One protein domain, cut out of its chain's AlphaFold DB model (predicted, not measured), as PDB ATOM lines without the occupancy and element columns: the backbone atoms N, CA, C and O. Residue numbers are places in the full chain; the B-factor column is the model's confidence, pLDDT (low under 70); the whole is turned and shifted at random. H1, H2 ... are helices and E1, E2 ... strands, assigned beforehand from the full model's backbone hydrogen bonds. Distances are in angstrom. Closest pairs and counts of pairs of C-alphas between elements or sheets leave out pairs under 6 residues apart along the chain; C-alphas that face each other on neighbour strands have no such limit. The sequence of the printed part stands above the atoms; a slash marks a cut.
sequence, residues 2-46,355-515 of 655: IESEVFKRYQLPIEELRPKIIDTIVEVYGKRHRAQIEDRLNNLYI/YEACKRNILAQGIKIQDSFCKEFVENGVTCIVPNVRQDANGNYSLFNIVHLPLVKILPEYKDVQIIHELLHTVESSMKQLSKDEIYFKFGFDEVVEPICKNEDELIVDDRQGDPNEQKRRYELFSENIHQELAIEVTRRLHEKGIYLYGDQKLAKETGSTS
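AT A GLANCE: This is residues 2 to 46 and 355 to 515 of the 655 residues of an uncharacterized protein of Clostridium sp. CAG:354 (UniProt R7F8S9). Two small three-stranded sheets, E1 E3 E2 and E4 E5 E6, make a sandwich that is only partly face to face, its strands crossed; helix H6 packs along the first sheet and runs straight on into E4. The long helix H7 crosses H6 like an X, and the helical hairpin of H2 and H3 closes in beside them, H3 on H6 and H2 on H7, while the short helices H1 and H5 are farthest from the middle. The printed part has 206 residues with seven named helices and six named strands, in the order H1 H2 H3 E1 H4 H5 E2 E3 H6 E4 E5 E6 H7, of the mixed class, helices and strands. The first sheet is mixed, the second antiparallel throughout. The whole is compact, with a radius of gyration of the C-alphas of 17.1 A and spans of 47 by 46 by 38 A.

IN THESE COORDINATES: The first sheet consists of E1, residues 44 to 46, E3, residues 397 to 404 and 21.6 A long, and E2, residues 384 to 391 and 22.6 A long. The second consists of E4, residues 429 to 433, E5, residues 438 to 443, and E6, residues 446 to 451 and 17.2 A long. H6 covers residues 412 to 428, 25.6 A, and H7 residues 476 to 496, 29.9 A, ending with C-alpha 496 at (92.864, 85.515, -12.938). H2 is residues 14 to 29, 20.0 A, with a kink of 30 degrees near residue 21, and H3 is residues 31 to 42, 17.0 A. H1, residues 5 to 10, begins with C-alpha 5 at (65.840, 82.937, -31.140); H4 is residues 355 to 363 and H5 residues 375 to 380.

HOW THE PARTS SIT: In the first sheet the inner strand E3 is parallel to E1, with N 45 and O 401 2.9 A apart, and antiparallel to E2 in a hairpin, with N 386 and O 402 at 2.8 A. The other sheet is a meander, each strand the antiparallel neighbour of the one before: N 432 and O 440 are 2.8 A apart, as are N 441 and O 448. The two sheets form a sandwich, two sheets face to face, their best planes 37 degrees apart and their strands at 50 degrees; the closest C-alphas of E3 and E4, Leu 399 and Met 431, are 6.1 A apart. H6 is on the first sheet at a height of 9.6 A, over E3 and only just over E2, with 3 C-alphas falling on it; it runs along the strands, at 9 degrees to E3 on the local plane, in two layers, helix on one face of a sheet. H7, with residues 483 to 491, touches H6 at a steep tilt of 61 degrees, opposite ways, closest at the C-alphas of His 421 and Ala 487, 5.0 A. H3, with residues 36 to 41, touches H6 about perpendicular at 76 degrees, closest at the C-alphas of Ile 37 and Val 427, 5.5 A. H2 and H3 are a helical hairpin at a shallow tilt of 28 degrees. H2 touches H7 at 71 degrees, only just about perpendicular, closest at the C-alphas of Ile 25 and Val 490, 5.9 A. H4 only grazes the first sheet with residues 358 to 362 and is close to H5 but not clearly touching it, at 7.8 A between the C-alphas of Tyr 355 and Val 378. H1 touches no helix. Every O i to N i+4 pair is within hydrogen-bond range in H4, H5 and H7, against 10 of 12 in H2, 6 of 8 in H3, 10 of 13 in H6 and 0 of 2 in H1, where 3 of 3 O i to N i+3 pairs are.

THE WHOLE: The C-alphas farthest apart, of Lys 436 and Lys 506, are 51.0 A apart. Residues 47 to 354 are not printed, and C-alphas 46 and 355 are 13.8 A apart across the cut. The links H4 to H5 and E6 to H7 are long, the latter with 24 residues, of which 467 to 472 stand free. Residues 497 to 515 hold no named element. The mean pLDDT of the printed part is 90.5, and residues 462 to 470 are under 70.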
ATOM      1  N   ILE A   2      60.431  74.063 -35.198       81.50
ATOM      2  CA  ILE A   2      60.139  75.267 -34.422       81.50
ATOM      3  C   ILE A   2      61.404  76.125 -34.436       81.50
ATOM      4  O   ILE A   2      62.365  75.841 -33.727       81.50
ATOM      5  N   GLU A   3      61.418  77.165 -35.264       76.00
ATOM      6  CA  GLU A   3      62.489  78.160 -35.225       76.00
ATOM      7  C   GLU A   3      62.365  79.010 -33.957       76.00
ATOM      8  O   GLU A   3      61.265  79.420 -33.566       76.00
ATOM      9  N   SER A   4      63.495  79.264 -33.298       82.12
ATOM     10  CA  SER A   4      63.525  80.070 -32.084       82.12
ATOM     11  C   SER A   4      64.841  80.814 -31.917       82.12
ATOM     12  O   SER A   4      65.928  80.254 -32.068       82.12
ATOM     13  N   GLU A   5      64.722  82.080 -31.530       85.12
ATOM     14  CA  GLU A   5      65.840  82.937 -31.140       85.12
ATOM     15  C   GLU A   5      66.522  82.446 -29.854       85.12
ATOM     16  O   GLU A   5      67.706  82.715 -29.656       85.12
ATOM     17  N   VAL A   6      65.825  81.645 -29.031       89.50
ATOM     18  CA  VAL A   6      66.375  81.085 -27.784       89.50
ATOM     19  C   VAL A   6      67.656  80.290 -28.038       89.50
ATOM     20  O   VAL A   6      68.560  80.289 -27.206       89.50
ATOM     21  N   PHE A   7      67.789  79.662 -29.214       89.81
ATOM     22  CA  PHE A   7      68.967  78.869 -29.554       89.81
ATOM     23  C   PHE A   7      70.243  79.709 -29.663       89.81
ATOM     24  O   PHE A   7      71.331  79.194 -29.413       89.81
ATOM     25  N   LYS A   8      70.127  81.009 -29.968       87.69
ATOM     26  CA  LYS A   8      71.277  81.927 -30.011       87.69
ATOM     27  C   LYS A   8      71.909  82.120 -28.638       87.69
ATOM     28  O   LYS A   8      73.100  82.393 -28.563       87.69
ATOM     29  N   ARG A   9      71.150  81.921 -27.552       87.62
ATOM     30  CA  ARG A   9      71.681  82.000 -26.185       87.62
ATOM     31  C   ARG A   9      72.728  80.933 -25.901       87.62
ATOM     32  O   ARG A   9      73.555  81.156 -25.032       87.62
ATOM     33  N   TYR A  10      72.703  79.817 -26.631       88.62
ATOM     34  CA  TYR A  10      73.637  78.702 -26.466       88.62
ATOM     35  C   TYR A  10      74.807  78.740 -27.441       88.62
ATOM     36  O   TYR A  10      75.556  77.773 -27.519       88.62
ATOM     37  N   GLN A  11      74.969  79.820 -28.201       86.94
ATOM     38  CA  GLN A  11      76.144  79.997 -29.043       86.94
ATOM     39  C   GLN A  11      77.260  80.621 -28.212       86.94
ATOM     40  O   GLN A  11      77.069  81.658 -27.577       86.94
ATOM     41  N   LEU A  12      78.443  80.005 -28.233       86.69
ATOM     42  CA  LEU A  12      79.632  80.633 -27.670       86.69
ATOM     43  C   LEU A  12      79.970  81.871 -28.524       86.69
ATOM     44  O   LEU A  12      80.134  81.713 -29.738       86.69
ATOM     45  N   PRO A  13      80.108  83.083 -27.948       86.88
ATOM     46  CA  PRO A  13      80.472  84.290 -28.692       86.88
ATOM     47  C   PRO A  13      81.968  84.272 -29.043       86.88
ATOM     48  O   PRO A  13      82.758  85.114 -28.613       86.88
ATOM     49  N   ILE A  14      82.377  83.263 -29.814       87.94
ATOM     50  CA  ILE A  14      83.778  82.935 -30.061       87.94
ATOM     51  C   ILE A  14      84.510  84.074 -30.755       87.94
ATOM     52  O   ILE A  14      85.655  84.316 -30.423       87.94
ATOM     53  N   GLU A  15      83.866  84.835 -31.640       86.94
ATOM     54  CA  GLU A  15      84.518  85.972 -32.303       86.94
ATOM     55  C   GLU A  15      84.967  87.059 -31.310       86.94
ATOM     56  O   GLU A  15      86.028  87.655 -31.484       86.94
ATOM     57  N   GLU A  16      84.210  87.285 -30.230       90.31
ATOM     58  CA  GLU A  16      84.597  88.228 -29.174       90.31
ATOM     59  C   GLU A  16      85.665  87.632 -28.242       90.31
ATOM     60  O   GLU A  16      86.590  88.321 -27.800       90.31
ATOM     61  N   LEU A  17      85.537  86.343 -27.923       91.06
ATOM     62  CA  LEU A  17      86.386  85.665 -26.944       91.06
ATOM     63  C   LEU A  17      87.721  85.189 -27.529       91.06
ATOM     64  O   LEU A  17      88.711  85.117 -26.798       91.06
ATOM     65  N   ARG A  18      87.785  84.899 -28.834       93.94
ATOM     66  CA  ARG A  18      88.931  84.266 -29.507       93.94
ATOM     67  C   ARG A  18      90.245  85.011 -29.258       93.94
ATOM     68  O   ARG A  18      91.193  84.332 -28.876       93.94
ATOM     69  N   PRO A  19      90.345  86.353 -29.369       95.44
ATOM     70  CA  PRO A  19      91.604  87.047 -29.087       95.44
ATOM     71  C   PRO A  19      92.091  86.833 -27.646       95.44
ATOM     72  O   PRO A  19      93.263  86.546 -27.419       95.44
ATOM     73  N   LYS A  20      91.172  86.891 -26.671       95.81
ATOM     74  CA  LYS A  20      91.472  86.699 -25.241       95.81
ATOM     75  C   LYS A  20      91.921  85.262 -24.943       95.81
ATOM     76  O   LYS A  20      92.840  85.050 -24.146       95.81
ATOM     77  N   ILE A  21      91.272  84.291 -25.590       96.88
ATOM     78  CA  ILE A  21      91.610  82.867 -25.504       96.88
ATOM     79  C   ILE A  21      92.992  82.623 -26.121       96.88
ATOM     80  O   ILE A  21      93.856  82.078 -25.440       96.88
ATOM     81  N   ILE A  22      93.237  83.088 -27.353       97.94
ATOM     82  CA  ILE A  22      94.529  82.958 -28.048       97.94
ATOM     83  C   ILE A  22      95.658  83.528 -27.196       97.94
ATOM     84  O   ILE A  22      96.641  82.833 -26.956       97.94
ATOM     85  N   ASP A  23      95.524  84.761 -26.705       97.81
ATOM     86  CA  ASP A  23      96.576  85.396 -25.911       97.81
ATOM     87  C   ASP A  23      96.897  84.596 -24.646       97.81
ATOM     88  O   ASP A  23      98.065  84.425 -24.296       97.81
ATOM     89  N   THR A  24      95.875  84.040 -23.995       98.38
ATOM     90  CA  THR A  24      96.063  83.244 -22.780       98.38
ATOM     91  C   THR A  24      96.653  81.862 -23.074       98.38
ATOM     92  O   THR A  24      97.530  81.409 -22.343       98.38
ATOM     93  N   ILE A  25      96.266  81.216 -24.177       98.31
ATOM     94  CA  ILE A  25      96.907  79.973 -24.634       98.31
ATOM     95  C   ILE A  25      98.374  80.243 -24.983       98.31
ATOM     96  O   ILE A  25      99.242  79.483 -24.575       98.31
ATOM     97  N   VAL A  26      98.688  81.352 -25.659       98.25
ATOM     98  CA  VAL A  26     100.068  81.744 -26.000       98.25
ATOM     99  C   VAL A  26     100.924  82.003 -24.756       98.25
ATOM    100  O   VAL A  26     102.125  81.735 -24.780       98.25
ATOM    101  N   GLU A  27     100.346  82.507 -23.666       97.56
ATOM    102  CA  GLU A  27     101.055  82.636 -22.386       97.56
ATOM    103  C   GLU A  27     101.437  81.276 -21.787       97.56
ATOM    104  O   GLU A  27     102.520  81.157 -21.217       97.56
ATOM    105  N   VAL A  28     100.580  80.262 -21.941       97.62
ATOM    106  CA  VAL A  28     100.790  78.908 -21.397       97.62
ATOM    107  C   VAL A  28     101.680  78.052 -22.303       97.62
ATOM    108  O   VAL A  28     102.580  77.379 -21.803       97.62
ATOM    109  N   TYR A  29     101.444  78.096 -23.618       97.38
ATOM    110  CA  TYR A  29     102.137  77.302 -24.642       97.38
ATOM    111  C   TYR A  29     103.436  77.967 -25.120       97.38
ATOM    112  O   TYR A  29     104.324  77.307 -25.652       97.38
ATOM    113  N   GLY A  30     103.575  79.278 -24.928       95.94
ATOM    114  CA  GLY A  30     104.759  80.044 -25.292       95.94
ATOM    115  C   GLY A  30     104.636  80.785 -26.628       95.94
ATOM    116  O   GLY A  30     104.085  80.308 -27.620       95.94
ATOM    117  N   LYS A  31     105.248  81.977 -26.684       95.75
ATOM    118  CA  LYS A  31     105.179  82.908 -27.831       95.75
ATOM    119  C   LYS A  31     105.628  82.315 -29.169       95.75
ATOM    120  O   LYS A  31     105.174  82.792 -30.207       95.75
ATOM    121  N   ARG A  32     106.502  81.302 -29.153       95.12
ATOM    122  CA  ARG A  32     106.984  80.622 -30.369       95.12
ATOM    123  C   ARG A  32     105.857  79.936 -31.151       95.12
ATOM    124  O   ARG A  32     105.958  79.844 -32.367       95.12
ATOM    125  N   HIS A  33     104.777  79.548 -30.471       96.31
ATOM    126  CA  HIS A  33     103.643  78.834 -31.063       96.31
ATOM    127  C   HIS A  33     102.494  79.738 -31.504       96.31
ATOM    128  O   HIS A  33     101.518  79.236 -32.054       96.31
ATOM    129  N   ARG A  34     102.588  81.064 -31.308       97.38
ATOM    130  CA  ARG A  34     101.478  81.998 -31.576       97.38
ATOM    131  C   ARG A  34     100.878  81.829 -32.971       97.38
ATOM    132  O   ARG A  34      99.671  81.676 -33.073       97.38
ATOM    133  N   ALA A  35     101.707  81.809 -34.014       96.88
ATOM    134  CA  ALA A  35     101.214  81.703 -35.388       96.88
ATOM    135  C   ALA A  35     100.417  80.408 -35.625       96.88
ATOM    136  O   ALA A  35      99.404  80.422 -36.312       96.88
ATOM    137  N   GLN A  36     100.851  79.298 -35.023       95.00
ATOM    138  CA  GLN A  36     100.186  78.002 -35.144       95.00
ATOM    139  C   GLN A  36      98.886  77.945 -34.328       95.00
ATOM    140  O   GLN A  36      97.895  77.395 -34.795       95.00
ATOM    141  N   ILE A  37      98.878  78.538 -33.128       97.44
ATOM    142  CA  ILE A  37      97.681  78.676 -32.283       97.44
ATOM    143  C   ILE A  37      96.626  79.536 -32.994       97.44
ATOM    144  O   ILE A  37      95.463  79.148 -33.063       97.44
ATOM    145  N   GLU A  38      97.036  80.682 -33.546       96.88
ATOM    146  CA  GLU A  38      96.165  81.588 -34.301       96.88
ATOM    147  C   GLU A  38      95.582  80.901 -35.537       96.88
ATOM    148  O   GLU A  38      94.374  80.949 -35.737       96.88
ATOM    149  N   ASP A  39      96.410  80.234 -36.343       94.81
ATOM    150  CA  ASP A  39      95.962  79.499 -37.531       94.81
ATOM    151  C   ASP A  39      94.898  78.443 -37.183       94.81
ATOM    152  O   ASP A  39      93.797  78.456 -37.732       94.81
ATOM    153  N   ARG A  40      95.180  77.592 -36.188       94.44
ATOM    154  CA  ARG A  40      94.291  76.496 -35.776       94.44
ATOM    155  C   ARG A  40      92.972  76.990 -35.172       94.44
ATOM    156  O   ARG A  40      91.917  76.471 -35.527       94.44
ATOM    157  N   LEU A  41      93.001  78.016 -34.316       95.06
ATOM    158  CA  LEU A  41      91.790  78.564 -33.682       95.06
ATOM    159  C   LEU A  41      90.960  79.468 -34.602       95.06
ATOM    160  O   LEU A  41      89.768  79.660 -34.357       95.06
ATOM    161  N   ASN A  42      91.563  80.022 -35.657       93.12
ATOM    162  CA  ASN A  42      90.828  80.719 -36.714       93.12
ATOM    163  C   ASN A  42      90.193  79.748 -37.720       93.12
ATOM    164  O   ASN A  42      89.312  80.152 -38.478       93.12
ATOM    165  N   ASN A  43      90.617  78.482 -37.730       91.50
ATOM    166  CA  ASN A  43      90.208  77.487 -38.712       91.50
ATOM    167  C   ASN A  43      89.455  76.307 -38.070       91.50
ATOM    168  O   ASN A  43      89.791  75.134 -38.252       91.50
ATOM    169  N   LEU A  44      88.410  76.644 -37.313       94.31
ATOM    170  CA  LEU A  44      87.483  75.696 -36.699       94.31
ATOM    171  C   LEU A  44      86.033  76.161 -36.858       94.31
ATOM    172  O   LEU A  44      85.767  77.338 -37.114       94.31
ATOM    173  N   TYR A  45      85.092  75.245 -36.654       95.25
ATOM    174  CA  TYR A  45      83.676  75.550 -36.480       95.25
ATOM    175  C   TYR A  45      83.193  75.055 -35.123       95.25
ATOM    176  O   TYR A  45      83.400  73.898 -34.770       95.25
ATOM    177  N   ILE A  46      82.534  75.933 -34.366       94.81
ATOM    178  CA  ILE A  46      81.890  75.560 -33.107       94.81
ATOM    179  C   ILE A  46      80.436  75.222 -33.393       94.81
ATOM    180  O   ILE A  46      79.646  76.084 -33.784       94.81
ATOM    181  N   TYR A 355      68.926  70.514 -34.047       92.62
ATOM    182  CA  TYR A 355      69.632  69.408 -34.709       92.62
ATOM    183  C   TYR A 355      69.794  69.606 -36.221       92.62
ATOM    184  O   TYR A 355      70.912  69.672 -36.725       92.62
ATOM    185  N   GLU A 356      68.686  69.791 -36.938       91.00
ATOM    186  CA  GLU A 356      68.676  69.962 -38.398       91.00
ATOM    187  C   GLU A 356      69.403  71.233 -38.863       91.00
ATOM    188  O   GLU A 356      69.984  71.288 -39.949       91.00
ATOM    189  N   ALA A 357      69.390  72.290 -38.047       92.62
ATOM    190  CA  ALA A 357      70.181  73.483 -38.328       92.62
ATOM    191  C   ALA A 357      71.681  73.198 -38.154       92.62
ATOM    192  O   ALA A 357      72.470  73.568 -39.020       92.62
ATOM    193  N   CYS A 358      72.064  72.495 -37.086       93.75
ATOM    194  CA  CYS A 358      73.443  72.084 -36.831       93.75
ATOM    195  C   CYS A 358      73.971  71.156 -37.932       93.75
ATOM    196  O   CYS A 358      75.021  71.442 -38.500       93.75
ATOM    197  N   LYS A 359      73.207  70.121 -38.313       93.31
ATOM    198  CA  LYS A 359      73.541  69.182 -39.399       93.31
ATOM    199  C   LYS A 359      73.830  69.927 -40.704       93.31
ATOM    200  O   LYS A 359      74.906  69.776 -41.279       93.31
ATOM    201  N   ARG A 360      72.928  70.823 -41.125       93.38
ATOM    202  CA  ARG A 360      73.136  71.663 -42.319       93.38
ATOM    203  C   ARG A 360      74.357  72.574 -42.203       93.38
ATOM    204  O   ARG A 360      75.090  72.718 -43.176       93.38
ATOM    205  N   ASN A 361      74.581  73.191 -41.045       94.69
ATOM    206  CA  ASN A 361      75.707  74.104 -40.855       94.69
ATOM    207  C   ASN A 361      77.057  73.381 -40.869       94.69
ATOM    208  O   ASN A 361      78.008  73.929 -41.425       94.69
ATOM    209  N   ILE A 362      77.132  72.170 -40.301       95.19
ATOM    210  CA  ILE A 362      78.307  71.293 -40.367       95.19
ATOM    211  C   ILE A 362      78.617  70.947 -41.825       95.19
ATOM    212  O   ILE A 362      79.729  71.189 -42.291       95.19
ATOM    213  N   LEU A 363      77.627  70.453 -42.574       94.06
ATOM    214  CA  LEU A 363      77.803  70.086 -43.984       94.06
ATOM    215  C   LEU A 363      78.213  71.295 -44.839       94.06
ATOM    216  O   LEU A 363      79.116  71.198 -45.671       94.06
ATOM    217  N   ALA A 364      77.645  72.472 -44.559       95.44
ATOM    218  CA  ALA A 364      78.018  73.726 -45.211       95.44
ATOM    219  C   ALA A 364      79.481  74.141 -44.961       95.44
ATOM    220  O   ALA A 364      80.012  74.961 -45.712       95.44
ATOM    221  N   GLN A 365      80.164  73.568 -43.960       94.56
ATOM    222  CA  GLN A 365      81.599  73.781 -43.768       94.56
ATOM    223  C   GLN A 365      82.464  73.060 -44.815       94.56
ATOM    224  O   GLN A 365      83.669  73.302 -44.841       94.56
ATOM    225  N   GLY A 366      81.894  72.200 -45.667       94.00
ATOM    226  CA  GLY A 366      82.632  71.501 -46.722       94.00
ATOM    227  C   GLY A 366      83.565  70.408 -46.199       94.00
ATOM    228  O   GLY A 366      84.631  70.189 -46.780       94.00
ATOM    229  N   ILE A 367      83.173  69.762 -45.100       95.00
ATOM    230  CA  ILE A 367      83.915  68.669 -44.469       95.00
ATOM    231  C   ILE A 367      84.070  67.449 -45.387       95.00
ATOM    232  O   ILE A 367      83.321  67.272 -46.352       95.00
ATOM    233  N   LYS A 368      85.085  66.627 -45.107       94.94
ATOM    234  CA  LYS A 368      85.465  65.462 -45.927       94.94
ATOM    235  C   LYS A 368      85.707  64.188 -45.128       94.94
ATOM    236  O   LYS A 368      85.848  63.132 -45.733       94.94
ATOM    237  N   ILE A 369      85.759  64.293 -43.809       93.56
ATOM    238  CA  ILE A 369      85.764  63.164 -42.884       93.56
ATOM    239  C   ILE A 369      84.377  63.069 -42.253       93.56
ATOM    240  O   ILE A 369      83.721  64.097 -42.055       93.56
ATOM    241  N   GLN A 370      83.936  61.847 -41.966       92.25
ATOM    242  CA  GLN A 370      82.660  61.594 -41.313       92.25
ATOM    243  C   GLN A 370      82.612  62.245 -39.923       92.25
ATOM    244  O   GLN A 370      83.538  62.127 -39.125       92.25
ATOM    245  N   ASP A 371      81.493  62.892 -39.629       92.31
ATOM    246  CA  ASP A 371      81.149  63.450 -38.334       92.31
ATOM    247  C   ASP A 371      80.164  62.518 -37.606       92.31
ATOM    248  O   ASP A 371      79.304  61.873 -38.213       92.31
ATOM    249  N   SER A 372      80.317  62.408 -36.287       87.06
ATOM    250  CA  SER A 372      79.502  61.515 -35.450       87.06
ATOM    251  C   SER A 372      78.204  62.168 -34.958       87.06
ATOM    252  O   SER A 372      77.513  61.594 -34.119       87.06
ATOM    253  N   PHE A 373      77.863  63.363 -35.451       91.25
ATOM    254  CA  PHE A 373      76.691  64.135 -35.045       91.25
ATOM    255  C   PHE A 373      75.353  63.486 -35.453       91.25
ATOM    256  O   PHE A 373      74.756  63.843 -36.465       91.25
ATOM    257  N   CYS A 374      74.859  62.557 -34.632       88.06
ATOM    258  CA  CYS A 374      73.558  61.889 -34.764       88.06
ATOM    259  C   CYS A 374      72.612  62.201 -33.582       88.06
ATOM    260  O   CYS A 374      72.969  62.931 -32.652       88.06
ATOM    261  N   LYS A 375      71.397  61.627 -33.579       87.19
ATOM    262  CA  LYS A 375      70.434  61.780 -32.466       87.19
ATOM    263  C   LYS A 375      71.027  61.345 -31.125       87.19
ATOM    264  O   LYS A 375      70.997  62.121 -30.176       87.19
ATOM    265  N   GLU A 376      71.613  60.149 -31.065       86.81
ATOM    266  CA  GLU A 376      72.207  59.612 -29.834       86.81
ATOM    267  C   GLU A 376      73.353  60.499 -29.320       86.81
ATOM    268  O   GLU A 376      73.438  60.776 -28.123       86.81
ATOM    269  N   PHE A 377      74.189  61.026 -30.221       90.06
ATOM    270  CA  PHE A 377      75.245  61.986 -29.886       90.06
ATOM    271  C   PHE A 377      74.674  63.231 -29.191       90.06
ATOM    272  O   PHE A 377      75.178  63.672 -28.152       90.06
ATOM    273  N   VAL A 378      73.589  63.784 -29.738       91.56
ATOM    274  CA  VAL A 378      72.922  64.969 -29.189       91.56
ATOM    275  C   VAL A 378      72.256  64.672 -27.849       91.56
ATOM    276  O   VAL A 378      72.393  65.454 -26.905       91.56
ATOM    277  N   GLU A 379      71.553  63.549 -27.736       88.88
ATOM    278  CA  GLU A 379      70.861  63.127 -26.513       88.88
ATOM    279  C   GLU A 379      71.835  62.836 -25.371       88.88
ATOM    280  O   GLU A 379      71.603  63.282 -24.245       88.88
ATOM    281  N   ASN A 380      72.986  62.234 -25.667       88.56
ATOM    282  CA  ASN A 380      74.038  61.989 -24.682       88.56
ATOM    283  C   ASN A 380      74.811  63.256 -24.286       88.56
ATOM    284  O   ASN A 380      75.500  63.253 -23.269       88.56
ATOM    285  N   GLY A 381      74.692  64.353 -25.044       90.56
ATOM    286  CA  GLY A 381      75.398  65.594 -24.726       90.56
ATOM    287  C   GLY A 381      76.909  65.460 -24.845       90.56
ATOM    288  O   GLY A 381      77.644  65.943 -23.981       90.56
ATOM    289  N   VAL A 382      77.369  64.795 -25.903       90.31
ATOM    290  CA  VAL A 382      78.790  64.594 -26.177       90.31
ATOM    291  C   VAL A 382      79.494  65.938 -26.407       90.31
ATOM    292  O   VAL A 382      79.179  66.687 -27.336       90.31
ATOM    293  N   THR A 383      80.453  66.240 -25.537       91.44
ATOM    294  CA  THR A 383      81.402  67.349 -25.699       91.44
ATOM    295  C   THR A 383      82.673  66.758 -26.291       91.44
ATOM    296  O   THR A 383      83.231  65.844 -25.688       91.44
ATOM    297  N   CYS A 384      83.050  67.178 -27.498       92.06
ATOM    298  CA  CYS A 384      84.240  66.664 -28.170       92.06
ATOM    299  C   CYS A 384      84.679  67.545 -29.347       92.06
ATOM    300  O   CYS A 384      83.935  68.397 -29.847       92.06
ATOM    301  N   ILE A 385      85.864  67.239 -29.857       92.06
ATOM    302  CA  ILE A 385      86.341  67.617 -31.180       92.06
ATOM    303  C   ILE A 385      86.119  66.470 -32.180       92.06
ATOM    304  O   ILE A 385      86.418  65.309 -31.902       92.06
ATOM    305  N   VAL A 386      85.653  66.806 -33.381       91.56
ATOM    306  CA  VAL A 386      85.748  65.941 -34.559       91.56
ATOM    307  C   VAL A 386      86.769  66.560 -35.507       91.56
ATOM    308  O   VAL A 386      86.535  67.642 -36.066       91.56
ATOM    309  N   PRO A 387      87.923  65.914 -35.703       91.31
ATOM    310  CA  PRO A 387      88.883  66.410 -36.657       91.31
ATOM    311  C   PRO A 387      88.432  66.197 -38.082       91.31
ATOM    312  O   PRO A 387      87.903  65.152 -38.455       91.31
ATOM    313  N   ASN A 388      88.679  67.203 -38.902       94.56
ATOM    314  CA  ASN A 388      88.246  67.182 -40.277       94.56
ATOM    315  C   ASN A 388      89.242  67.909 -41.176       94.56
ATOM    316  O   ASN A 388      90.287  68.412 -40.748       94.56
ATOM    317  N   VAL A 389      88.912  67.950 -42.461       94.94
ATOM    318  CA  VAL A 389      89.644  68.738 -43.439       94.94
ATOM    319  C   VAL A 389      88.699  69.431 -44.402       94.94
ATOM    320  O   VAL A 389      87.589  68.970 -44.672       94.94
ATOM    321  N   ARG A 390      89.198  70.513 -44.992       93.62
ATOM    322  CA  ARG A 390      88.607  71.155 -46.163       93.62
ATOM    323  C   ARG A 390      89.494  70.956 -47.368       93.62
ATOM    324  O   ARG A 390      90.718  71.031 -47.261       93.62
ATOM    325  N   GLN A 391      88.857  70.749 -48.511       92.56
ATOM    326  CA  GLN A 391      89.537  70.669 -49.792       92.56
ATOM    327  C   GLN A 391      89.499  72.031 -50.492       92.56
ATOM    328  O   GLN A 391      88.428  72.617 -50.648       92.56
ATOM    329  N   ASP A 392      90.660  72.532 -50.911       91.31
ATOM    330  CA  ASP A 392      90.756  73.741 -51.728       91.31
ATOM    331  C   ASP A 392      90.396  73.470 -53.205       91.31
ATOM    332  O   ASP A 392      90.199  72.331 -53.636       91.31
ATOM    333  N   ALA A 393      90.336  74.528 -54.020       91.19
ATOM    334  CA  ALA A 393      90.029  74.419 -55.449       91.19
ATOM    335  C   ALA A 393      91.067  73.613 -56.260       91.19
ATOM    336  O   ALA A 393      90.768  73.172 -57.369       91.19
ATOM    337  N   ASN A 394      92.276  73.421 -55.722       90.12
ATOM    338  CA  ASN A 394      93.345  72.636 -56.341       90.12
ATOM    339  C   ASN A 394      93.333  71.169 -55.882       90.12
ATOM    340  O   ASN A 394      94.165  70.382 -56.332       90.12
ATOM    341  N   GLY A 395      92.401  70.793 -55.002       87.94
ATOM    342  CA  GLY A 395      92.276  69.449 -54.458       87.94
ATOM    343  C   GLY A 395      93.126  69.180 -53.213       87.94
ATOM    344  O   GLY A 395      93.114  68.043 -52.740       87.94
ATOM    345  N   ASN A 396      93.834  70.178 -52.669       91.44
ATOM    346  CA  ASN A 396      94.647  70.013 -51.464       91.44
ATOM    347  C   ASN A 396      93.781  70.064 -50.208       91.44
ATOM    348  O   ASN A 396      92.870  70.886 -50.104       91.44
ATOM    349  N   TYR A 397      94.123  69.231 -49.230       93.75
ATOM    350  CA  TYR A 397      93.451  69.210 -47.939       93.75
ATOM    351  C   TYR A 397      94.171  70.090 -46.920       93.75
ATOM    352  O   TYR A 397      95.398  70.077 -46.819       93.75
ATOM    353  N   SER A 398      93.384  70.826 -46.145       92.94
ATOM    354  CA  SER A 398      93.830  71.613 -44.996       92.94
ATOM    355  C   SER A 398      93.038  71.208 -43.762       92.94
ATOM    356  O   SER A 398      91.853  70.890 -43.868       92.94
ATOM    357  N   LEU A 399      93.702  71.207 -42.606       93.94
ATOM    358  CA  LEU A 399      93.094  70.896 -41.315       93.94
ATOM    359  C   LEU A 399      91.888  71.797 -41.067       93.94
ATOM    360  O   LEU A 399      91.970  72.995 -41.310       93.94
ATOM    361  N   PHE A 400      90.791  71.240 -40.577       95.00
ATOM    362  CA  PHE A 400      89.621  72.004 -40.176       95.00
ATOM    363  C   PHE A 400      88.880  71.233 -39.094       95.00
ATOM    364  O   PHE A 400      88.431  70.121 -39.341       95.00
ATOM    365  N   ASN A 401      88.745  71.795 -37.902       93.62
ATOM    366  CA  ASN A 401      88.144  71.064 -36.787       93.62
ATOM    367  C   ASN A 401      86.693  71.483 -36.556       93.62
ATOM    368  O   ASN A 401      86.358  72.665 -36.661       93.62
ATOM    369  N   ILE A 402      85.851  70.523 -36.180       95.81
ATOM    370  CA  ILE A 402      84.516  70.788 -35.646       95.81
ATOM    371  C   ILE A 402      84.566  70.563 -34.139       95.81
ATOM    372  O   ILE A 402      85.023  69.525 -33.674       95.81
ATOM    373  N   VAL A 403      84.109  71.548 -33.374       95.56
ATOM    374  CA  VAL A 403      84.054  71.493 -31.913       95.56
ATOM    375  C   VAL A 403      82.594  71.436 -31.484       95.56
ATOM    376  O   VAL A 403      81.848  72.396 -31.687       95.56
ATOM    377  N   HIS A 404      82.177  70.318 -30.901       95.81
ATOM    378  CA  HIS A 404      80.813  70.069 -30.444       95.81
ATOM    379  C   HIS A 404      80.665  70.462 -28.973       95.81
ATOM    380  O   HIS A 404      81.252  69.834 -28.095       95.81
ATOM    381  N   LEU A 405      79.853  71.488 -28.698       93.25
ATOM    382  CA  LEU A 405      79.669  72.048 -27.354       93.25
ATOM    383  C   LEU A 405      78.181  72.093 -26.955       93.25
ATOM    384  O   LEU A 405      77.496  73.079 -27.255       93.25
ATOM    385  N   PRO A 406      77.664  71.091 -26.222       92.31
ATOM    386  CA  PRO A 406      76.335  71.137 -25.614       92.31
ATOM    387  C   PRO A 406      76.354  71.992 -24.341       92.31
ATOM    388  O   PRO A 406      76.256  71.485 -23.224       92.31
ATOM    389  N   LEU A 407      76.477  73.317 -24.487       88.31
ATOM    390  CA  LEU A 407      76.718  74.251 -23.370       88.31
ATOM    391  C   LEU A 407      75.704  74.159 -22.217       88.31
ATOM    392  O   LEU A 407      76.003  74.592 -21.102       88.31
ATOM    393  N   VAL A 408      74.501  73.637 -22.463       87.50
ATOM    394  CA  VAL A 408      73.480  73.409 -21.429       87.50
ATOM    395  C   VAL A 408      73.784  72.187 -20.568       87.50
ATOM    396  O   VAL A 408      73.560  72.228 -19.361       87.50
ATOM    397  N   LYS A 409      74.310  71.119 -21.175       88.56
ATOM    398  CA  LYS A 409      74.570  69.833 -20.513       88.56
ATOM    399  C   LYS A 409      75.894  69.815 -19.754       88.56
ATOM    400  O   LYS A 409      76.072  69.002 -18.853       88.56
ATOM    401  N   ILE A 410      76.807  70.730 -20.080       88.75
ATOM    402  CA  ILE A 410      78.039  70.907 -19.313       88.75
ATOM    403  C   ILE A 410      77.695  71.514 -17.945       88.75
ATOM    404  O   ILE A 410      77.004  72.533 -17.859       88.75
ATOM    405  N   LEU A 411      78.198  70.903 -16.869       86.69
ATOM    406  CA  LEU A 411      77.962  71.373 -15.501       86.69
ATOM    407  C   LEU A 411      78.378  72.851 -15.340       86.69
ATOM    408  O   LEU A 411      79.495  73.193 -15.731       86.69
ATOM    409  N   PRO A 412      77.536  73.721 -14.736       84.81
ATOM    410  CA  PRO A 412      77.770  75.169 -14.648       84.81
ATOM    411  C   PRO A 412      79.137  75.578 -14.107       84.81
ATOM    412  O   PRO A 412      79.757  76.499 -14.632       84.81
ATOM    413  N   GLU A 413      79.613  74.873 -13.087       89.06
ATOM    414  CA  GLU A 413      80.902  75.127 -12.447       89.06
ATOM    415  C   GLU A 413      82.110  74.769 -13.320       89.06
ATOM    416  O   GLU A 413      83.177  75.330 -13.118       89.06
ATOM    417  N   TYR A 414      81.964  73.892 -14.316       92.38
ATOM    418  CA  TYR A 414      83.082  73.398 -15.130       92.38
ATOM    419  C   TYR A 414      83.005  73.805 -16.607       92.38
ATOM    420  O   TYR A 414      83.794  73.315 -17.414       92.38
ATOM    421  N   LYS A 415      82.066  74.687 -16.980       91.50
ATOM    422  CA  LYS A 415      81.847  75.073 -18.384       91.50
ATOM    423  C   LYS A 415      83.105  75.615 -19.049       91.50
ATOM    424  O   LYS A 415      83.462  75.150 -20.125       91.50
ATOM    425  N   ASP A 416      83.788  76.546 -18.394       94.62
ATOM    426  CA  ASP A 416      84.934  77.231 -18.994       94.62
ATOM    427  C   ASP A 416      86.105  76.273 -19.247       94.62
ATOM    428  O   ASP A 416      86.652  76.272 -20.348       94.62
ATOM    429  N   VAL A 417      86.433  75.391 -18.291       95.56
ATOM    430  CA  VAL A 417      87.516  74.410 -18.483       95.56
ATOM    431  C   VAL A 417      87.185  73.372 -19.552       95.56
ATOM    432  O   VAL A 417      88.069  72.995 -20.308       95.56
ATOM    433  N   GLN A 418      85.925  72.945 -19.666       94.38
ATOM    434  CA  GLN A 418      85.485  72.007 -20.707       94.38
ATOM    435  C   GLN A 418      85.535  72.647 -22.102       94.38
ATOM    436  O   GLN A 418      85.996  72.026 -23.050       94.38
ATOM    437  N   ILE A 419      85.145  73.921 -22.231       94.75
ATOM    438  CA  ILE A 419      85.294  74.665 -23.491       94.75
ATOM    439  C   ILE A 419      86.775  74.783 -23.864       94.75
ATOM    440  O   ILE A 419      87.146  74.531 -25.007       94.75
ATOM    441  N   ILE A 420      87.626  75.176 -22.913       96.56
ATOM    442  CA  ILE A 420      89.063  75.324 -23.159       96.56
ATOM    443  C   ILE A 420      89.715  73.990 -23.507       96.56
ATOM    444  O   ILE A 420      90.538  73.979 -24.415       96.56
ATOM    445  N   HIS A 421      89.337  72.896 -22.846       96.25
ATOM    446  CA  HIS A 421      89.777  71.542 -23.183       96.25
ATOM    447  C   HIS A 421      89.551  71.272 -24.680       96.25
ATOM    448  O   HIS A 421      90.499  71.160 -25.453       96.25
ATOM    449  N   GLU A 422      88.311  71.354 -25.157       95.12
ATOM    450  CA  GLU A 422      88.044  71.072 -26.573       95.12
ATOM    451  C   GLU A 422      88.748  72.037 -27.541       95.12
ATOM    452  O   GLU A 422      89.226  71.637 -28.607       95.12
ATOM    453  N   LEU A 423      88.878  73.316 -27.176       95.69
ATOM    454  CA  LEU A 423      89.631  74.277 -27.986       95.69
ATOM    455  C   LEU A 423      91.124  73.945 -28.033       95.69
ATOM    456  O   LEU A 423      91.752  74.118 -29.080       95.69
ATOM    457  N   LEU A 424      91.709  73.447 -26.947       96.38
ATOM    458  CA  LEU A 424      93.106  73.034 -26.943       96.38
ATOM    459  C   LEU A 424      93.338  71.817 -27.849       96.38
ATOM    460  O   LEU A 424      94.406  71.731 -28.452       96.38
ATOM    461  N   HIS A 425      92.350  70.935 -28.049       95.00
ATOM    462  CA  HIS A 425      92.520  69.803 -28.963       95.00
ATOM    463  C   HIS A 425      92.704  70.311 -30.387       95.00
ATOM    464  O   HIS A 425      93.547  69.814 -31.136       95.00
ATOM    465  N   THR A 426      91.988  71.383 -30.746       94.50
ATOM    466  CA  THR A 426      92.195  72.061 -32.032       94.50
ATOM    467  C   THR A 426      93.595  72.662 -32.115       94.50
ATOM    468  O   THR A 426      94.255  72.530 -33.145       94.50
ATOM    469  N   VAL A 427      94.091  73.253 -31.025       95.88
ATOM    470  CA  VAL A 427      95.439  73.825 -30.951       95.88
ATOM    471  C   VAL A 427      96.500  72.747 -31.088       95.88
ATOM    472  O   VAL A 427      97.518  73.014 -31.704       95.88
ATOM    473  N   GLU A 428      96.273  71.535 -30.601       95.62
ATOM    474  CA  GLU A 428      97.234  70.426 -30.628       95.62
ATOM    475  C   GLU A 428      97.065  69.513 -31.850       95.62
ATOM    476  O   GLU A 428      97.815  68.551 -32.026       95.62
ATOM    477  N   SER A 429      96.098  69.821 -32.717       94.25
ATOM    478  CA  SER A 429      95.769  68.996 -33.874       94.25
ATOM    479  C   SER A 429      96.714  69.210 -35.057       94.25
ATOM    480  O   SER A 429      97.119  70.322 -35.406       94.25
ATOM    481  N   SER A 430      97.069  68.133 -35.742       93.44
ATOM    482  CA  SER A 430      97.799  68.185 -37.009       93.44
ATOM    483  C   SER A 430      97.279  67.127 -37.966       93.44
ATOM    484  O   SER A 430      96.684  66.139 -37.540       93.44
ATOM    485  N   MET A 431      97.511  67.338 -39.262       93.62
ATOM    486  CA  MET A 431      97.133  66.380 -40.294       93.62
ATOM    487  C   MET A 431      98.296  66.047 -41.222       93.62
ATOM    488  O   MET A 431      99.204  66.852 -41.446       93.62
ATOM    489  N   LYS A 432      98.210  64.868 -41.833       92.06
ATOM    490  CA  LYS A 432      99.028  64.462 -42.969       92.06
ATOM    491  C   LYS A 432      98.192  63.579 -43.886       92.06
ATOM    492  O   LYS A 432      97.681  62.548 -43.463       92.06
ATOM    493  N   GLN A 433      98.088  63.945 -45.159       88.69
ATOM    494  CA  GLN A 433      97.482  63.055 -46.142       88.69
ATOM    495  C   GLN A 433      98.393  61.834 -46.345       88.69
ATOM    496  O   GLN A 433      99.574  61.988 -46.671       88.69
ATOM    497  N   LEU A 434      97.860  60.630 -46.124       86.44
ATOM    498  CA  LEU A 434      98.607  59.382 -46.316       86.44
ATOM    499  C   LEU A 434      98.402  58.818 -47.718       86.44
ATOM    500  O   LEU A 434      99.336  58.287 -48.320       86.44
ATOM    501  N   SER A 435      97.186  58.950 -48.245       89.38
ATOM    502  CA  SER A 435      96.805  58.453 -49.562       89.38
ATOM    503  C   SER A 435      95.716  59.335 -50.184       89.38
ATOM    504  O   SER A 435      95.308  60.353 -49.627       89.38
ATOM    505  N   LYS A 436      95.232  58.954 -51.370       86.00
ATOM    506  CA  LYS A 436      94.099  59.632 -52.017       86.00
ATOM    507  C   LYS A 436      92.767  59.442 -51.271       86.00
ATOM    508  O   LYS A 436      91.836  60.181 -51.560       86.00
ATOM    509  N   ASP A 437      92.678  58.447 -50.385       91.62
ATOM    510  CA  ASP A 437      91.443  58.050 -49.697       91.62
ATOM    511  C   ASP A 437      91.564  58.164 -48.159       91.62
ATOM    512  O   ASP A 437      90.584  57.912 -47.470       91.62
ATOM    513  N   GLU A 438      92.727  58.535 -47.602       94.56
ATOM    514  CA  GLU A 438      92.976  58.504 -46.148       94.56
ATOM    515  C   GLU A 438      93.788  59.702 -45.647       94.56
ATOM    516  O   GLU A 438      94.777  60.132 -46.265       94.56
ATOM    517  N   ILE A 439      93.413  60.181 -44.459       94.88
ATOM    518  CA  ILE A 439      94.090  61.262 -43.743       94.88
ATOM    519  C   ILE A 439      94.490  60.776 -42.358       94.88
ATOM    520  O   ILE A 439      93.687  60.236 -41.607       94.88
ATOM    521  N   TYR A 440      95.758  60.986 -42.025       94.69
ATOM    522  CA  TYR A 440      96.266  60.825 -40.675       94.69
ATOM    523  C   TYR A 440      96.064  62.116 -39.901       94.69
ATOM    524  O   TYR A 440      96.403  63.199 -40.395       94.69
ATOM    525  N   PHE A 441      95.608  61.973 -38.667       94.12
ATOM    526  CA  PHE A 441      95.546  63.039 -37.696       94.12
ATOM    527  C   PHE A 441      96.318  62.689 -36.425       94.12
ATOM    528  O   PHE A 441      96.434  61.525 -36.038       94.12
ATOM    529  N   LYS A 442      96.795  63.732 -35.750       93.31
ATOM    530  CA  LYS A 442      97.377  63.658 -34.409       93.31
ATOM    531  C   LYS A 442      96.785  64.756 -33.534       93.31
ATOM    532  O   LYS A 442      96.780  65.904 -33.976       93.31
ATOM    533  N   PHE A 443      96.364  64.404 -32.318       88.88
ATOM    534  CA  PHE A 443      95.826  65.300 -31.280       88.88
ATOM    535  C   PHE A 443      96.648  65.115 -30.017       88.88
ATOM    536  O   PHE A 443      96.573  64.073 -29.358       88.88
ATOM    537  N   GLY A 444      97.517  66.078 -29.723       93.12
ATOM    538  CA  GLY A 444      98.487  65.904 -28.651       93.12
ATOM    539  C   GLY A 444      99.426  64.738 -28.961       93.12
ATOM    540  O   GLY A 444     100.179  64.794 -29.932       93.12
ATOM    541  N   PHE A 445      99.382  63.662 -28.175       93.94
ATOM    542  CA  PHE A 445     100.145  62.432 -28.426       93.94
ATOM    543  C   PHE A 445      99.330  61.271 -29.000       93.94
ATOM    544  O   PHE A 445      99.916  60.209 -29.252       93.94
ATOM    545  N   ASP A 446      98.028  61.453 -29.199       91.50
ATOM    546  CA  ASP A 446      97.154  60.447 -29.791       91.50
ATOM    547  C   ASP A 446      97.077  60.589 -31.316       91.50
ATOM    548  O   ASP A 446      97.309  61.667 -31.864       91.50
ATOM    549  N   GLU A 447      96.811  59.484 -32.011       90.94
ATOM    550  CA  GLU A 447      96.925  59.381 -33.469       90.94
ATOM    551  C   GLU A 447      95.787  58.537 -34.046       90.94
ATOM    552  O   GLU A 447      95.476  57.470 -33.517       90.94
ATOM    553  N   VAL A 448      95.209  58.975 -35.165       90.81
ATOM    554  CA  VAL A 448      94.118  58.269 -35.851       90.81
ATOM    555  C   VAL A 448      94.248  58.417 -37.367       90.81
ATOM    556  O   VAL A 448      94.812  59.393 -37.863       90.81
ATOM    557  N   VAL A 449      93.762  57.427 -38.112       92.19
ATOM    558  CA  VAL A 449      93.670  57.474 -39.574       92.19
ATOM    559  C   VAL A 449      92.206  57.354 -39.945       92.19
ATOM    560  O   VAL A 449      91.565  56.377 -39.569       92.19
ATOM    561  N   GLU A 450      91.709  58.333 -40.689       92.56
ATOM    562  CA  GLU A 450      90.305  58.422 -41.072       92.56
ATOM    563  C   GLU A 450      90.143  58.354 -42.597       92.56
ATOM    564  O   GLU A 450      90.953  58.938 -43.338       92.56
ATOM    565  N   PRO A 451      89.103  57.657 -43.090       93.25
ATOM    566  CA  PRO A 451      88.783  57.613 -44.506       93.25
ATOM    567  C   PRO A 451      88.160  58.933 -44.978       93.25
ATOM    568  O   PRO A 451      87.396  59.586 -44.268       93.25
ATOM    569  N   ILE A 452      88.450  59.301 -46.224       93.69
ATOM    570  CA  ILE A 452      87.834  60.444 -46.903       93.69
ATOM    571  C   ILE A 452      86.486  60.006 -47.488       93.69
ATOM    572  O   ILE A 452      86.433  59.140 -48.368       93.69
ATOM    573  N   CYS A 453      85.408  60.652 -47.048       92.62
ATOM    574  CA  CYS A 453      84.060  60.464 -47.578       92.62
ATOM    575  C   CYS A 453      83.954  60.990 -49.015       92.62
ATOM    576  O   CYS A 453      84.474  62.060 -49.360       92.62
ATOM    577  N   LYS A 454      83.249  60.240 -49.866       89.00
ATOM    578  CA  LYS A 454      83.063  60.558 -51.292       89.00
ATOM    579  C   LYS A 454      81.722  61.220 -51.561       89.00
ATOM    580  O   LYS A 454      81.626  62.004 -52.505       89.00
ATOM    581  N   ASN A 455      80.733  60.938 -50.719       88.62
ATOM    582  CA  ASN A 455      79.374  61.446 -50.842       88.62
ATOM    583  C   ASN A 455      78.926  62.150 -49.552       88.62
ATOM    584  O   ASN A 455      79.496  61.939 -48.484       88.62
ATOM    585  N   GLU A 456      77.924  63.024 -49.658       85.44
ATOM    586  CA  GLU A 456      77.438  63.826 -48.525       85.44
ATOM    587  C   GLU A 456      76.680  62.985 -47.485       85.44
ATOM    588  O   GLU A 456      76.764  63.256 -46.291       85.44
ATOM    589  N   ASP A 457      76.003  61.921 -47.918       84.88
ATOM    590  CA  ASP A 457      75.293  60.958 -47.068       84.88
ATOM    591  C   ASP A 457      76.229  60.093 -46.208       84.88
ATOM    592  O   ASP A 457      75.800  59.529 -45.205       84.88
ATOM    593  N   GLU A 458      77.520  60.039 -46.546       86.12
ATOM    594  CA  GLU A 458      78.554  59.389 -45.732       86.12
ATOM    595  C   GLU A 458      79.067  60.303 -44.605       86.12
ATOM    596  O   GLU A 458      79.677  59.815 -43.655       86.12
ATOM    597  N   LEU A 459      78.849  61.623 -44.702       88.75
ATOM    598  CA  LEU A 459      79.436  62.597 -43.776       88.75
ATOM    599  C   LEU A 459      78.735  62.624 -42.422       88.75
ATOM    600  O   LEU A 459      79.391  62.895 -41.426       88.75
ATOM    601  N   ILE A 460      77.425  62.376 -42.367       86.56
ATOM    602  CA  ILE A 460      76.655  62.327 -41.118       86.56
ATOM    603  C   ILE A 460      75.654  61.178 -41.215       86.56
ATOM    604  O   ILE A 460      74.711  61.239 -42.005       86.56
ATOM    605  N   VAL A 461      75.843  60.151 -40.383       79.12
ATOM    606  CA  VAL A 461      75.039  58.921 -40.398       79.12
ATOM    607  C   VAL A 461      74.229  58.818 -39.108       79.12
ATOM    608  O   VAL A 461      74.799  58.700 -38.025       79.12
ATOM    609  N   ASP A 462      72.900  58.843 -39.230       68.19
ATOM    610  CA  ASP A 462      71.983  58.917 -38.082       68.19
ATOM    611  C   ASP A 462      71.914  57.603 -37.261       68.19
ATOM    612  O   ASP A 462      71.634  57.655 -36.065       68.19
ATOM    613  N   ASP A 463      72.234  56.450 -37.867       61.34
ATOM    614  CA  ASP A 463      72.055  55.100 -37.288       61.34
ATOM    615  C   ASP A 463      73.367  54.409 -36.839       61.34
ATOM    616  O   ASP A 463      73.427  53.181 -36.702       61.34
ATOM    617  N   ARG A 464      74.461  55.154 -36.635       57.31
ATOM    618  CA  ARG A 464      75.740  54.541 -36.238       57.31
ATOM    619  C   ARG A 464      75.675  54.042 -34.791       57.31
ATOM    620  O   ARG A 464      75.674  54.838 -33.863       57.31
ATOM    621  N   GLN A 465      75.720  52.725 -34.606       54.88
ATOM    622  CA  GLN A 465      76.021  52.120 -33.307       54.88
ATOM    623  C   GLN A 465      77.544  52.063 -33.141       54.88
ATOM    624  O   GLN A 465      78.230  51.434 -33.949       54.88
ATOM    625  N   GLY A 466      78.084  52.751 -32.134       56.06
ATOM    626  CA  GLY A 466      79.488  52.583 -31.751       56.06
ATOM    627  C   GLY A 466      79.748  51.149 -31.281       56.06
ATOM    628  O   GLY A 466      78.852  50.523 -30.714       56.06
ATOM    629  N   ASP A 467      80.950  50.613 -31.510       60.78
ATOM    630  CA  ASP A 467      81.337  49.343 -30.890       60.78
ATOM    631  C   ASP A 467      81.726  49.622 -29.429       60.78
ATOM    632  O   ASP A 467      82.758  50.250 -29.183       60.78
ATOM    633  N   PRO A 468      80.947  49.162 -28.434       55.62
ATOM    634  CA  PRO A 468      81.277  49.376 -27.027       55.62
ATOM    635  C   PRO A 468      82.585  48.683 -26.600       55.62
ATOM    636  O   PRO A 468      83.061  48.928 -25.493       55.62
ATOM    637  N   ASN A 469      83.163  47.821 -27.446       60.38
ATOM    638  CA  ASN A 469      84.434  47.137 -27.211       60.38
ATOM    639  C   ASN A 469      85.600  47.711 -28.029       60.38
ATOM    640  O   ASN A 469      86.661  47.079 -28.082       60.38
ATOM    641  N   GLU A 470      85.434  48.873 -28.669       69.31
ATOM    642  CA  GLU A 470      86.526  49.511 -29.400       69.31
ATOM    643  C   GLU A 470      87.713  49.760 -28.452       69.31
ATOM    644  O   GLU A 470      87.585  50.368 -27.383       69.31
ATOM    645  N   GLN A 471      88.882  49.217 -28.803       70.12
ATOM    646  CA  GLN A 471      90.074  49.380 -27.977       70.12
ATOM    647  C   GLN A 471      90.496  50.846 -27.980       70.12
ATOM    648  O   GLN A 471      90.716  51.429 -29.042       70.12
ATOM    649  N   LYS A 472      90.689  51.410 -26.783       77.62
ATOM    650  CA  LYS A 472      91.257  52.752 -26.626       77.62
ATOM    651  C   LYS A 472      92.565  52.877 -27.390       77.62
ATOM    652  O   LYS A 472      93.401  51.962 -27.373       77.62
ATOM    653  N   ARG A 473      92.769  54.033 -28.014       86.62
ATOM    654  CA  ARG A 473      93.998  54.280 -28.767       86.62
ATOM    655  C   ARG A 473      95.173  54.382 -27.802       86.62
ATOM    656  O   ARG A 473      95.051  54.794 -26.648       86.62
ATOM    657  N   ARG A 474      96.346  53.951 -28.272       89.06
ATOM    658  CA  ARG A 474      97.498  53.625 -27.416       89.06
ATOM    659  C   ARG A 474      97.913  54.752 -26.463       89.06
ATOM    660  O   ARG A 474      98.405  54.439 -25.381       89.06
ATOM    661  N   TYR A 475      97.759  56.016 -26.859       93.31
ATOM    662  CA  TYR A 475      98.167  57.182 -26.063       93.31
ATOM    663  C   TYR A 475      97.011  58.111 -25.709       93.31
ATOM    664  O   TYR A 475      97.263  59.174 -25.154       93.31
ATOM    665  N   GLU A 476      95.768  57.710 -25.969       92.25
ATOM    666  CA  GLU A 476      94.569  58.511 -25.717       92.25
ATOM    667  C   GLU A 476      94.537  59.021 -24.267       92.25
ATOM    668  O   GLU A 476      94.645  60.216 -24.024       92.25
ATOM    669  N   LEU A 477      94.561  58.120 -23.275       93.56
ATOM    670  CA  LEU A 477      94.513  58.498 -21.852       93.56
ATOM    671  C   LEU A 477      95.699  59.359 -21.391       93.56
ATOM    672  O   LEU A 477      95.550  60.191 -20.494       93.56
ATOM    673  N   PHE A 478      96.883  59.128 -21.958       95.44
ATOM    674  CA  PHE A 478      98.084  59.886 -21.619       95.44
ATOM    675  C   PHE A 478      98.048  61.292 -22.223       95.44
ATOM    676  O   PHE A 478      98.389  62.254 -21.535       95.44
ATOM    677  N   SER A 479      97.591  61.406 -23.472       95.06
ATOM    678  CA  SER A 479      97.367  62.677 -24.159       95.06
ATOM    679  C   SER A 479      96.313  63.498 -23.421       95.06
ATOM    680  O   SER A 479      96.615  64.602 -22.982       95.06
ATOM    681  N   GLU A 480      95.142  62.911 -23.148       94.88
ATOM    682  CA  GLU A 480      94.034  63.556 -22.431       94.88
ATOM    683  C   GLU A 480      94.423  64.040 -21.026       94.88
ATOM    684  O   GLU A 480      93.984  65.094 -20.574       94.88
ATOM    685  N   ASN A 481      95.292  63.307 -20.316       95.62
ATOM    686  CA  ASN A 481      95.812  63.763 -19.025       95.62
ATOM    687  C   ASN A 481      96.613  65.063 -19.136       95.62
ATOM    688  O   ASN A 481      96.391  65.991 -18.363       95.62
ATOM    689  N   ILE A 482      97.581  65.096 -20.049       95.81
ATOM    690  CA  ILE A 482      98.461  66.254 -20.233       95.81
ATOM    691  C   ILE A 482      97.654  67.440 -20.747       95.81
ATOM    692  O   ILE A 482      97.785  68.555 -20.245       95.81
ATOM    693  N   HIS A 483      96.795  67.159 -21.715       95.50
ATOM    694  CA  HIS A 483      95.871  68.093 -22.311       95.50
ATOM    695  C   HIS A 483      94.974  68.764 -21.252       95.50
ATOM    696  O   HIS A 483      94.935  69.990 -21.152       95.50
ATOM    697  N   GLN A 484      94.334  67.973 -20.383       96.19
ATOM    698  CA  GLN A 484      93.486  68.489 -19.306       96.19
ATOM    699  C   GLN A 484      94.252  69.409 -18.344       96.19
ATOM    700  O   GLN A 484      93.710  70.423 -17.907       96.19
ATOM    701  N   GLU A 485      95.510  69.102 -18.016       96.00
ATOM    702  CA  GLU A 485      96.316  69.977 -17.156       96.00
ATOM    703  C   GLU A 485      96.617  71.331 -17.802       96.00
ATOM    704  O   GLU A 485      96.557  72.365 -17.129       96.00
ATOM    705  N   LEU A 486      96.893  71.346 -19.108       97.25
ATOM    706  CA  LEU A 486      97.062  72.589 -19.861       97.25
ATOM    707  C   LEU A 486      95.741  73.372 -19.922       97.25
ATOM    708  O   LEU A 486      95.752  74.589 -19.725       97.25
ATOM    709  N   ALA A 487      94.604  72.690 -20.085       97.50
ATOM    710  CA  ALA A 487      93.279  73.312 -20.064       97.50
ATOM    711  C   ALA A 487      92.963  73.972 -18.715       97.50
ATOM    712  O   ALA A 487      92.505  75.119 -18.670       97.50
ATOM    713  N   ILE A 488      93.269  73.289 -17.607       97.31
ATOM    714  CA  ILE A 488      93.144  73.823 -16.243       97.31
ATOM    715  C   ILE A 488      93.995  75.084 -16.080       97.31
ATOM    716  O   ILE A 488      93.536  76.077 -15.512       97.31
ATOM    717  N   GLU A 489      95.239  75.062 -16.562       97.31
ATOM    718  CA  GLU A 489      96.138  76.207 -16.456       97.31
ATOM    719  C   GLU A 489      95.638  77.404 -17.273       97.31
ATOM    720  O   GLU A 489      95.538  78.501 -16.724       97.31
ATOM    721  N   VAL A 490      95.265  77.202 -18.540       98.31
ATOM    722  CA  VAL A 490      94.698  78.255 -19.400       98.31
ATOM    723  C   VAL A 490      93.434  78.844 -18.775       98.31
ATOM    724  O   VAL A 490      93.300  80.066 -18.695       98.31
ATOM    725  N   THR A 491      92.538  77.998 -18.266       97.75
ATOM    726  CA  THR A 491      91.294  78.439 -17.617       97.75
ATOM    727  C   THR A 491      91.584  79.272 -16.372       97.75
ATOM    728  O   THR A 491      91.048  80.369 -16.221       97.75
ATOM    729  N   ARG A 492      92.513  78.824 -15.518       97.75
ATOM    730  CA  ARG A 492      92.947  79.587 -14.339       97.75
ATOM    731  C   ARG A 492      93.476  80.967 -14.727       97.75
ATOM    732  O   ARG A 492      93.114  81.955 -14.097       97.75
ATOM    733  N   ARG A 493      94.290  81.058 -15.785       98.12
ATOM    734  CA  ARG A 493      94.817  82.338 -16.292       98.12
ATOM    735  C   ARG A 493      93.721  83.260 -16.830       98.12
ATOM    736  O   ARG A 493      93.832  84.473 -16.668       98.12
ATOM    737  N   LEU A 494      92.679  82.715 -17.459       97.12
ATOM    738  CA  LEU A 494      91.510  83.493 -17.881       97.12
ATOM    739  C   LEU A 494      90.766  84.057 -16.662       97.12
ATOM    740  O   LEU A 494      90.544  85.269 -16.593       97.12
ATOM    741  N   HIS A 495      90.479  83.220 -15.662       96.25
ATOM    742  CA  HIS A 495      89.805  83.642 -14.430       96.25
ATOM    743  C   HIS A 495      90.621  84.678 -13.636       96.25
ATOM    744  O   HIS A 495      90.056  85.662 -13.159       96.25
ATOM    745  N   GLU A 496      91.950  84.530 -13.551       96.06
ATOM    746  CA  GLU A 496      92.864  85.515 -12.938       96.06
ATOM    747  C   GLU A 496      92.749  86.907 -13.590       96.06
ATOM    748  O   GLU A 496      92.935  87.926 -12.922       96.06
ATOM    749  N   LYS A 497      92.403  86.964 -14.882       95.44
ATOM    750  CA  LYS A 497      92.161  88.202 -15.644       95.44
ATOM    751  C   LYS A 497      90.704  88.682 -15.574       95.44
ATOM    752  O   LYS A 497      90.363  89.671 -16.222       95.44
ATOM    753  N   GLY A 498      89.842  87.996 -14.822       94.19
ATOM    754  CA  GLY A 498      88.405  88.268 -14.753       94.19
ATOM    755  C   GLY A 498      87.644  87.893 -16.027       94.19
ATOM    756  O   GLY A 498      86.580  88.453 -16.286       94.19
ATOM    757  N   ILE A 499      88.194  86.991 -16.847       93.88
ATOM    758  CA  ILE A 499      87.585  86.536 -18.098       93.88
ATOM    759  C   ILE A 499      86.928  85.180 -17.847       93.88
ATOM    760  O   ILE A 499      87.619  84.199 -17.594       93.88
ATOM    761  N   TYR A 500      85.602  85.146 -17.963       92.94
ATOM    762  CA  TYR A 500      84.781  83.937 -17.910       92.94
ATOM    763  C   TYR A 500      84.100  83.770 -19.269       92.94
ATOM    764  O   TYR A 500      83.612  84.753 -19.835       92.94
ATOM    765  N   LEU A 501      84.133  82.564 -19.834       90.12
ATOM    766  CA  LEU A 501      83.688  82.319 -21.212       90.12
ATOM    767  C   LEU A 501      82.173  82.159 -21.284       90.12
ATOM    768  O   LEU A 501      81.511  82.785 -22.111       90.12
ATOM    769  N   TYR A 502      81.643  81.288 -20.428       83.38
ATOM    770  CA  TYR A 502      80.223  80.955 -20.370       83.38
ATOM    771  C   TYR A 502      79.764  80.564 -18.953       83.38
ATOM    772  O   TYR A 502      78.566  80.567 -18.659       83.38
ATOM    773  N   GLY A 503      80.697  80.201 -18.069       74.25
ATOM    774  CA  GLY A 503      80.439  79.883 -16.671       74.25
ATOM    775  C   GLY A 503      79.998  81.094 -15.848       74.25
ATOM    776  O   GLY A 503      80.352  82.241 -16.119       74.25
ATOM    777  N   ASP A 504      79.228  80.823 -14.798       81.75
ATOM    778  CA  ASP A 504      78.938  81.815 -13.768       81.75
ATOM    779  C   ASP A 504      80.189  82.022 -12.912       81.75
ATOM    780  O   ASP A 504      80.657  81.082 -12.268       81.75
ATOM    781  N   GLN A 505      80.695  83.255 -12.857       88.19
ATOM    782  CA  GLN A 505      81.855  83.633 -12.050       88.19
ATOM    783  C   GLN A 505      81.771  83.146 -10.593       88.19
ATOM    784  O   GLN A 505      82.799  82.839  -9.992       88.19
ATOM    785  N   LYS A 506      80.573  83.076 -10.000       84.38
ATOM    786  CA  LYS A 506      80.397  82.616  -8.614       84.38
ATOM    787  C   LYS A 506      80.530  81.105  -8.449       84.38
ATOM    788  O   LYS A 506      80.796  80.654  -7.342       84.38
ATOM    789  N   LEU A 507      80.295  80.344  -9.516       85.44
ATOM    790  CA  LEU A 507      80.286  78.880  -9.502       85.44
ATOM    791  C   LEU A 507      81.521  78.279 -10.171       85.44
ATOM    792  O   LEU A 507      81.809  77.107  -9.944       85.44
ATOM    793  N   ALA A 508      82.212  79.051 -11.010       91.44
ATOM    794  CA  ALA A 508      83.301  78.584 -11.849       91.44
ATOM    795  C   ALA A 508      84.427  77.925 -11.035       91.44
ATOM    796  O   ALA A 508      84.903  78.449 -10.028       91.44
ATOM    797  N   LYS A 509      84.862  76.766 -11.519       92.62
ATOM    798  CA  LYS A 509      85.947  75.938 -11.004       92.62
ATOM    799  C   LYS A 509      86.801  75.478 -12.174       92.62
ATOM    800  O   LYS A 509      86.294  75.179 -13.255       92.62
ATOM    801  N   GLU A 510      88.098  75.352 -11.940       93.25
ATOM    802  CA  GLU A 510      89.027  74.874 -12.963       93.25
ATOM    803  C   GLU A 510      89.227  73.356 -12.903       93.25
ATOM    804  O   GLU A 510      89.519  72.753 -13.923       93.25
ATOM    805  N   THR A 511      89.063  72.725 -11.736       91.31
ATOM    806  CA  THR A 511      89.417  71.309 -11.505       91.31
ATOM    807  C   THR A 511      88.239  70.477 -11.016       91.31
ATOM    808  O   THR A 511      87.426  70.972 -10.237       91.31
ATOM    809  N   GLY A 512      88.223  69.189 -11.348       85.62
ATOM    810  CA  GLY A 512      87.203  68.220 -10.947       85.62
ATOM    811  C   GLY A 512      86.190  67.904 -12.044       85.62
ATOM    812  O   GLY A 512      85.200  67.226 -11.769       85.62
ATOM    813  N   SER A 513      86.429  68.381 -13.270       83.12
ATOM    814  CA  SER A 513      85.487  68.257 -14.385       83.12
ATOM    815  C   SER A 513      85.636  66.944 -15.153       83.12
ATOM    816  O   SER A 513      84.661  66.461 -15.726       83.12
ATOM    817  N   THR A 514      86.826  66.336 -15.141       84.56
ATOM    818  CA  THR A 514      87.111  65.087 -15.862       84.56
ATOM    819  C   THR A 514      87.807  64.050 -14.984       84.56
ATOM    820  O   THR A 514      88.347  64.328 -13.911       84.56
ATOM    821  N   SER A 515      87.822  62.802 -15.458       85.94
ATOM    822  CA  SER A 515      88.617  61.744 -14.830       85.94
ATOM    823  C   SER A 515      90.115  61.837 -15.160       85.94
ATOM    824  O   SER A 515      90.920  61.249 -14.437       85.94
TER     825      SER A 515